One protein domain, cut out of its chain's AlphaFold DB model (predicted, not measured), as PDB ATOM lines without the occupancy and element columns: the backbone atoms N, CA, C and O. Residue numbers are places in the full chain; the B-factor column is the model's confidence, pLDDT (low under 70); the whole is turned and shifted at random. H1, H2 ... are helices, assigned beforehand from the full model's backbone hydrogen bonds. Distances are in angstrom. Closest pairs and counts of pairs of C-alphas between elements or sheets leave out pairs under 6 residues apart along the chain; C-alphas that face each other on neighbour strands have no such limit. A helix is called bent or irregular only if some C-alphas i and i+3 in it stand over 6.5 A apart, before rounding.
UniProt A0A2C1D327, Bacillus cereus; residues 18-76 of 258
ATOM      1  N   GLU A  18       2.146  46.525   5.187       69.69
ATOM      2  CA  GLU A  18       0.887  46.237   4.482       69.69
ATOM      3  C   GLU A  18       1.116  45.850   3.018       69.69
ATOM      4  O   GLU A  18       0.453  44.938   2.517       69.69
ATOM      5  N   ASP A  19       2.103  46.464   2.368       73.12
ATOM      6  CA  ASP A  19       2.468  46.159   0.983       73.12
ATOM      7  C   ASP A  19       3.063  44.742   0.902       73.12
ATOM      8  O   ASP A  19       2.555  43.890   0.165       73.12
ATOM      9  N   MET A  20       3.982  44.413   1.824       73.81
ATOM     10  CA  MET A  20       4.541  43.060   1.950       73.81
ATOM     11  C   MET A  20       3.462  41.989   2.161       73.81
ATOM     12  O   MET A  20       3.522  40.920   1.551       73.81
ATOM     13  N   LYS A  21       2.462  42.252   3.016       81.25
ATOM     14  CA  LYS A  21       1.345  41.322   3.255       81.25
ATOM     15  C   LYS A  21       0.551  41.077   1.976       81.25
ATOM     16  O   LYS A  21       0.218  39.932   1.667       81.25
ATOM     17  N   THR A  22       0.253  42.152   1.252       80.94
ATOM     18  CA  THR A  22      -0.526  42.121   0.010       80.94
ATOM     19  C   THR A  22       0.209  41.355  -1.084       80.94
ATOM     20  O   THR A  22      -0.429  40.658  -1.868       80.94
ATOM     21  N   HIS A  23       1.541  41.417  -1.099       81.94
ATOM     22  CA  HIS A  23       2.351  40.675  -2.055       81.94
ATOM     23  C   HIS A  23       2.535  39.199  -1.673       81.94
ATOM     24  O   HIS A  23       2.350  38.328  -2.513       81.94
ATOM     25  N   ILE A  24       2.869  38.891  -0.414       84.25
ATOM     26  CA  ILE A  24       3.286  37.541   0.017       84.25
ATOM     27  C   ILE A  24       2.094  36.596   0.226       84.25
ATOM     28  O   ILE A  24       2.154  35.421  -0.148       84.25
ATOM     29  N   MET A  25       1.003  37.078   0.828       86.25
ATOM     30  CA  MET A  25      -0.112  36.210   1.229       86.25
ATOM     31  C   MET A  25      -0.841  35.518   0.068       86.25
ATOM     32  O   MET A  25      -1.173  34.341   0.235       86.25
ATOM     33  N   PRO A  26      -1.064  36.154  -1.102       87.69
ATOM     34  CA  PRO A  26      -1.654  35.471  -2.252       87.69
ATOM     35  C   PRO A  26      -0.868  34.222  -2.673       87.69
ATOM     36  O   PRO A  26      -1.474  33.176  -2.900       87.69
ATOM     37  N   TYR A  27       0.470  34.286  -2.680       85.75
ATOM     38  CA  TYR A  27       1.317  33.135  -3.013       85.75
ATOM     39  C   TYR A  27       1.194  32.013  -1.980       85.75
ATOM     40  O   TYR A  27       1.088  30.842  -2.346       85.75
ATOM     41  N   ILE A  28       1.172  32.356  -0.686       86.38
ATOM     42  CA  ILE A  28       0.992  31.368   0.387       86.38
ATOM     43  C   ILE A  28      -0.373  30.683   0.255       86.38
ATOM     44  O   ILE A  28      -0.453  29.462   0.370       86.38
ATOM     45  N   GLN A  29      -1.443  31.436  -0.017       86.12
ATOM     46  CA  GLN A  29      -2.790  30.883  -0.178       86.12
ATOM     47  C   GLN A  29      -2.913  29.976  -1.404       86.12
ATOM     48  O   GLN A  29      -3.527  28.911  -1.314       86.12
ATOM     49  N   GLU A  30      -2.330  30.376  -2.532       87.19
ATOM     50  CA  GLU A  30      -2.319  29.568  -3.749       87.19
ATOM     51  C   GLU A  30      -1.586  28.242  -3.514       87.19
ATOM     52  O   GLU A  30      -2.137  27.171  -3.775       87.19
ATOM     53  N   ARG A  31      -0.382  28.294  -2.931       85.75
ATOM     54  CA  ARG A  31       0.402  27.091  -2.617       85.75
ATOM     55  C   ARG A  31      -0.261  26.216  -1.562       85.75
ATOM     56  O   ARG A  31      -0.244  24.994  -1.689       85.75
ATOM     57  N   TYR A  32      -0.892  26.815  -0.557       86.31
ATOM     58  CA  TYR A  32      -1.667  26.076   0.435       86.31
ATOM     59  C   TYR A  32      -2.846  25.329  -0.204       86.31
ATOM     60  O   TYR A  32      -3.091  24.174   0.142       86.31
ATOM     61  N   ARG A  33      -3.549  25.949  -1.163       85.69
ATOM     62  CA  ARG A  33      -4.644  25.299  -1.900       85.69
ATOM     63  C   ARG A  33      -4.139  24.107  -2.715       85.69
ATOM     64  O   ARG A  33      -4.713  23.033  -2.592       85.69
ATOM     65  N   GLN A  34      -3.032  24.270  -3.442       85.94
ATOM     66  CA  GLN A  34      -2.404  23.184  -4.209       85.94
ATOM     67  C   GLN A  34      -2.015  22.001  -3.308       85.94
ATOM     68  O   GLN A  34      -2.358  20.861  -3.599       85.94
ATOM     69  N   ILE A  35      -1.359  22.260  -2.170       85.19
ATOM     70  CA  ILE A  35      -0.967  21.200  -1.223       85.19
ATOM     71  C   ILE A  35      -2.190  20.521  -0.597       85.19
ATOM     72  O   ILE A  35      -2.170  19.318  -0.331       85.19
ATOM     73  N   LYS A  36      -3.273  21.268  -0.358       84.88
ATOM     74  CA  LYS A  36      -4.530  20.700   0.130       84.88
ATOM     75  C   LYS A  36      -5.154  19.751  -0.898       84.88
ATOM     76  O   LYS A  36      -5.517  18.646  -0.514       84.88
ATOM     77  N   GLU A  37      -5.210  20.142  -2.170       85.19
ATOM     78  CA  GLU A  37      -5.700  19.294  -3.269       85.19
ATOM     79  C   GLU A  37      -4.851  18.019  -3.410       85.19
ATOM     80  O   GLU A  37      -5.398  16.919  -3.411       85.19
ATOM     81  N   ILE A  38      -3.517  18.142  -3.390       83.50
ATOM     82  CA  ILE A  38      -2.589  16.995  -3.418       83.50
ATOM     83  C   ILE A  38      -2.859  16.039  -2.246       83.50
ATOM     84  O   ILE A  38      -2.931  14.823  -2.423       83.50
ATOM     85  N   ASN A  39      -3.031  16.572  -1.035       83.44
ATOM     86  CA  ASN A  39      -3.300  15.762   0.150       83.44
ATOM     87  C   ASN A  39      -4.688  15.091   0.112       83.44
ATOM     88  O   ASN A  39      -4.835  13.967   0.596       83.44
ATOM     89  N   GLU A  40      -5.704  15.743  -0.457       81.56
ATOM     90  CA  GLU A  40      -7.037  15.161  -0.667       81.56
ATOM     91  C   GLU A  40      -7.000  14.040  -1.721       81.56
ATOM     92  O   GLU A  40      -7.562  12.966  -1.493       81.56
ATOM     93  N   GLU A  41      -6.267  14.222  -2.823       77.19
ATOM     94  CA  GLU A  41      -6.056  13.185  -3.843       77.19
ATOM     95  C   GLU A  41      -5.313  11.959  -3.297       77.19
ATOM     96  O   GLU A  41      -5.685  10.824  -3.611       77.19
ATOM     97  N   LYS A  42      -4.293  12.170  -2.455       71.38
ATOM     98  CA  LYS A  42      -3.563  11.086  -1.775       71.38
ATOM     99  C   LYS A  42      -4.442  10.322  -0.787       71.38
ATOM    100  O   LYS A  42      -4.313   9.112  -0.684       71.38
ATOM    101  N   THR A  43      -5.366  11.004  -0.110       65.56
ATOM    102  CA  THR A  43      -6.286  10.372   0.854       65.56
ATOM    103  C   THR A  43      -7.372   9.532   0.161       65.56
ATOM    104  O   THR A  43      -7.832   8.541   0.722       65.56
ATOM    105  N   ASN A  44      -7.776   9.902  -1.060       62.78
ATOM    106  CA  ASN A  44      -8.804   9.192  -1.834       62.78
ATOM    107  C   ASN A  44      -8.285   7.946  -2.574       62.78
ATOM    108  O   ASN A  44      -9.081   7.100  -2.981       62.78
ATOM    109  N   LYS A  45      -6.968   7.813  -2.759       60.28
ATOM    110  CA  LYS A  45      -6.332   6.560  -3.188       60.28
ATOM    111  C   LYS A  45      -6.068   5.742  -1.923       60.28
ATOM    112  O   LYS A  45      -5.454   6.252  -1.003       60.28
ATOM    113  N   GLU A  46      -6.544   4.499  -1.860       52.69
ATOM    114  CA  GLU A  46      -6.677   3.639  -0.661       52.69
ATOM    115  C   GLU A  46      -5.384   3.292   0.139       52.69
ATOM    116  O   GLU A  46      -5.370   2.334   0.907       52.69
ATOM    117  N   ASN A  47      -4.299   4.064   0.036       50.16
ATOM    118  CA  ASN A  47      -3.079   3.915   0.830       50.16
ATOM    119  C   ASN A  47      -3.006   4.997   1.919       50.16
ATOM    120  O   ASN A  47      -2.391   6.044   1.757       50.16
ATOM    121  N   VAL A  48      -3.615   4.708   3.070       54.88
ATOM    122  CA  VAL A  48      -3.731   5.583   4.260       54.88
ATOM    123  C   VAL A  48      -2.375   5.887   4.949       54.88
ATOM    124  O   VAL A  48      -2.323   6.522   5.998       54.88
ATOM    125  N   THR A  49      -1.252   5.455   4.374       53.50
ATOM    126  CA  THR A  49       0.085   5.494   4.988       53.50
ATOM    127  C   THR A  49       1.017   6.595   4.475       53.50
ATOM    128  O   THR A  49       2.122   6.711   5.003       53.50
ATOM    129  N   GLU A  50       0.630   7.407   3.487       60.47
ATOM    130  CA  GLU A  50       1.494   8.500   3.012       60.47
ATOM    131  C   GLU A  50       1.392   9.744   3.912       60.47
ATOM    132  O   GLU A  50       0.304  10.246   4.203       60.47
ATOM    133  N   GLU A  51       2.545  10.249   4.370       68.19
ATOM    134  CA  GLU A  51       2.615  11.484   5.152       68.19
ATOM    135  C   GLU A  51       2.053  12.668   4.353       68.19
ATOM    136  O   GLU A  51       2.376  12.874   3.181       68.19
ATOM    137  N   LYS A  52       1.212  13.478   5.010       78.38
ATOM    138  CA  LYS A  52       0.656  14.694   4.408       78.38
ATOM    139  C   LYS A  52       1.772  15.676   4.078       78.38
ATOM    140  O   LYS A  52       2.590  16.003   4.942       78.38
ATOM    141  N   GLU A  53       1.734  16.221   2.870       82.38
ATOM    142  CA  GLU A  53       2.643  17.285   2.467       82.38
ATOM    143  C   GLU A  53       2.364  18.567   3.252       82.38
ATOM    144  O   GLU A  53       1.215  18.889   3.586       82.38
ATOM    145  N   LYS A  54       3.436  19.300   3.559       83.19
ATOM    146  CA  LYS A  54       3.410  20.529   4.353       83.19
ATOM    147  C   LYS A  54       4.066  21.656   3.570       83.19
ATOM    148  O   LYS A  54       5.081  21.455   2.913       83.19
ATOM    149  N   LEU A  55       3.512  22.859   3.699       85.94
ATOM    150  CA  LEU A  55       4.143  24.074   3.199       85.94
ATOM    151  C   LEU A  55       5.137  24.592   4.243       85.94
ATOM    152  O   LEU A  55       4.728  24.947   5.349       85.94
ATOM    153  N   ALA A  56       6.418  24.668   3.885       86.00
ATOM    154  CA  ALA A  56       7.436  25.334   4.691       86.00
ATOM    155  C   ALA A  56       7.693  26.741   4.138       86.00
ATOM    156  O   ALA A  56       7.976  26.906   2.952       86.00
ATOM    157  N   VAL A  57       7.599  27.757   5.000       85.31
ATOM    158  CA  VAL A  57       7.921  29.147   4.653       85.31
ATOM    159  C   VAL A  57       9.201  29.532   5.377       85.31
ATOM    160  O   VAL A  57       9.211  29.676   6.599       85.31
ATOM    161  N   LEU A  58      10.283  29.688   4.616       82.44
ATOM    162  CA  LEU A  58      11.567  30.138   5.141       82.44
ATOM    163  C   LEU A  58      11.624  31.661   5.099       82.44
ATOM    164  O   LEU A  58      11.299  32.285   4.092       82.44
ATOM    165  N   THR A  59      12.040  32.252   6.212       81.62
ATOM    166  CA  THR A  59      12.198  33.702   6.354       81.62
ATOM    167  C   THR A  59      13.620  34.015   6.773       81.62
ATOM    168  O   THR A  59      14.338  33.147   7.274       81.62
ATOM    169  N   ARG A  60      14.049  35.256   6.547       75.69
ATOM    170  CA  ARG A  60      15.403  35.685   6.887       75.69
ATOM    171  C   ARG A  60      15.527  36.016   8.371       75.69
ATOM    172  O   ARG A  60      16.623  35.927   8.920       75.69
ATOM    173  N   THR A  61      14.431  36.420   9.015       74.75
ATOM    174  CA  THR A  61      14.405  36.772  10.439       74.75
ATOM    175  C   THR A  61      13.223  36.149  11.180       74.75
ATOM    176  O   THR A  61      12.156  35.910  10.620       74.75
ATOM    177  N   ILE A  62      13.382  35.946  12.490       75.69
ATOM    178  CA  ILE A  62      12.304  35.474  13.376       75.69
ATOM    179  C   ILE A  62      11.109  36.436  13.367       75.69
ATOM    180  O   ILE A  62       9.960  36.001  13.459       75.69
ATOM    181  N   ASP A  63      11.367  37.739  13.263       79.19
ATOM    182  CA  ASP A  63      10.311  38.750  13.233       79.19
ATOM    183  C   ASP A  63       9.468  38.636  11.959       79.19
ATOM    184  O   ASP A  63       8.242  38.723  12.034       79.19
ATOM    185  N   GLU A  64      10.090  38.348  10.812       84.25
ATOM    186  CA  GLU A  64       9.377  37.997   9.577       84.25
ATOM    187  C   GLU A  64       8.557  36.711   9.753       84.25
ATOM    188  O   GLU A  64       7.379  36.690   9.392       84.25
ATOM    189  N   ALA A  65       9.115  35.661  10.370       84.88
ATOM    190  CA  ALA A  65       8.382  34.418  10.640       84.88
ATOM    191  C   ALA A  65       7.130  34.661  11.503       84.88
ATOM    192  O   ALA A  65       6.039  34.168  11.203       84.88
ATOM    193  N   ARG A  66       7.265  35.465  12.569       85.12
ATOM    194  CA  ARG A  66       6.154  35.866  13.452       85.12
ATOM    195  C   ARG A  66       5.113  36.696  12.709       85.12
ATOM    196  O   ARG A  66       3.913  36.505  12.925       85.12
ATOM    197  N   LEU A  67       5.559  37.601  11.844       88.31
ATOM    198  CA  LEU A  67       4.693  38.451  11.037       88.31
ATOM    199  C   LEU A  67       3.852  37.612  10.066       88.31
ATOM    200  O   LEU A  67       2.626  37.717  10.081       88.31
ATOM    201  N   ILE A  68       4.482  36.702   9.317       87.94
ATOM    202  CA  ILE A  68       3.785  35.784   8.404       87.94
ATOM    203  C   ILE A  68       2.820  34.880   9.174       87.94
ATOM    204  O   ILE A  68       1.673  34.719   8.764       87.94
ATOM    205  N   HIS A  69       3.228  34.333  10.322       86.88
ATOM    206  CA  HIS A  69       2.338  33.519  11.152       86.88
ATOM    207  C   HIS A  69       1.091  34.294  11.612       86.88
ATOM    208  O   HIS A  69      -0.010  33.740  11.646       86.88
ATOM    209  N   THR A  70       1.246  35.583  11.922       88.81
ATOM    210  CA  THR A  70       0.125  36.468  12.270       88.81
ATOM    211  C   THR A  70      -0.811  36.663  11.076       88.81
ATOM    212  O   THR A  70      -2.019  36.485  11.214       88.81
ATOM    213  N   TRP A  71      -0.270  36.919   9.882       91.31
ATOM    214  CA  TRP A  71      -1.075  37.049   8.663       91.31
ATOM    215  C   TRP A  71      -1.813  35.759   8.292       91.31
ATOM    216  O   TRP A  71      -2.980  35.807   7.903       91.31
ATOM    217  N   CYS A  72      -1.179  34.596   8.465       88.31
ATOM    218  CA  CYS A  72      -1.828  33.300   8.273       88.31
ATOM    219  C   CYS A  72      -3.015  33.115   9.228       88.31
ATOM    220  O   CYS A  72      -4.076  32.672   8.791       88.31
ATOM    221  N   LYS A  73      -2.873  33.503  10.505       86.25
ATOM    222  CA  LYS A  73      -3.972  33.464  11.487       86.25
ATOM    223  C   LYS A  73      -5.138  34.362  11.088       86.25
ATOM    224  O   LYS A  73      -6.276  33.909  11.116       86.25
ATOM    225  N   GLU A  74      -4.863  35.599  10.681       87.44
ATOM    226  CA  GLU A  74      -5.898  36.543  10.231       87.44
ATOM    227  C   GLU A  74      -6.681  36.023   9.015       87.44
ATOM    228  O   GLU A  74      -7.872  36.287   8.883       87.44
ATOM    229  N   MET A  75      -6.027  35.254   8.141       84.25
ATOM    230  CA  MET A  75      -6.640  34.651   6.954       84.25
ATOM    231  C   MET A  75      -7.158  33.219   7.176       84.25
ATOM    232  O   MET A  75      -7.509  32.549   6.206       84.25
ATOM    233  N   ASN A  76      -7.216  32.739   8.424       83.50
ATOM    234  CA  ASN A  76      -7.635  31.377   8.784       83.50
ATOM    235  C   ASN A  76      -6.853  30.253   8.071       83.50
ATOM    236  O   ASN A  76      -7.388  29.172   7.827       83.50
TER     237      ASN A  76
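Overview. This is residues 18 to 76 of the 258 residues of a protein of Bacillus cereus (UniProt A0A2C1D327). One long helix, H1, makes the length of the domain; after it comes a free loop, residues 44 to 49, and from there a stretch without a named element folds back beside H1 to a short helix, H2, which packs across H1 near residues 21 to 25. The printed part has 59 residues, with two named helices, H1 then H2, and no named strand: all helix. It is loose, with a radius of gyration of the C-alphas of 14.1 A, and spans 43 by 20 by 16 A.

Along the chain. Find C-alpha 18 at (0.887, 46.237, 4.482); from there H1, residues 18 to 44, runs 38.8 A to C-alpha 44 at (-8.804, 9.192, -1.834). It has a kink of 27 degrees near residue 25 and is only just irregular: C-alphas 23 and 26 are 6.6 A apart. H2, residues 62 to 74, ends at C-alpha 74 at (-5.898, 36.543, 10.231).

Arrangement. Look at Lys 21 and Trp 71, whose C-alphas, the closest of the two helices, are 7.3 A apart. H1 touches H2 with residues 21 to 25 alone, and H2 touches H1 with residues 68 to 72 alone. They run the same way at a steep tilt of 68 degrees, only just short of about perpendicular. In H2 every O i to N i+4 pair is within hydrogen-bond range; in H1, 21 of 23 are.

Size, cuts and confidence. The C-alphas farthest apart, of Glu 18 and Glu 46, are 43.6 A apart. The printed part has no cut; the link, residues 45 to 61, is long. Look for pLDDT under 70 at residue 18 and residues 43 to 51.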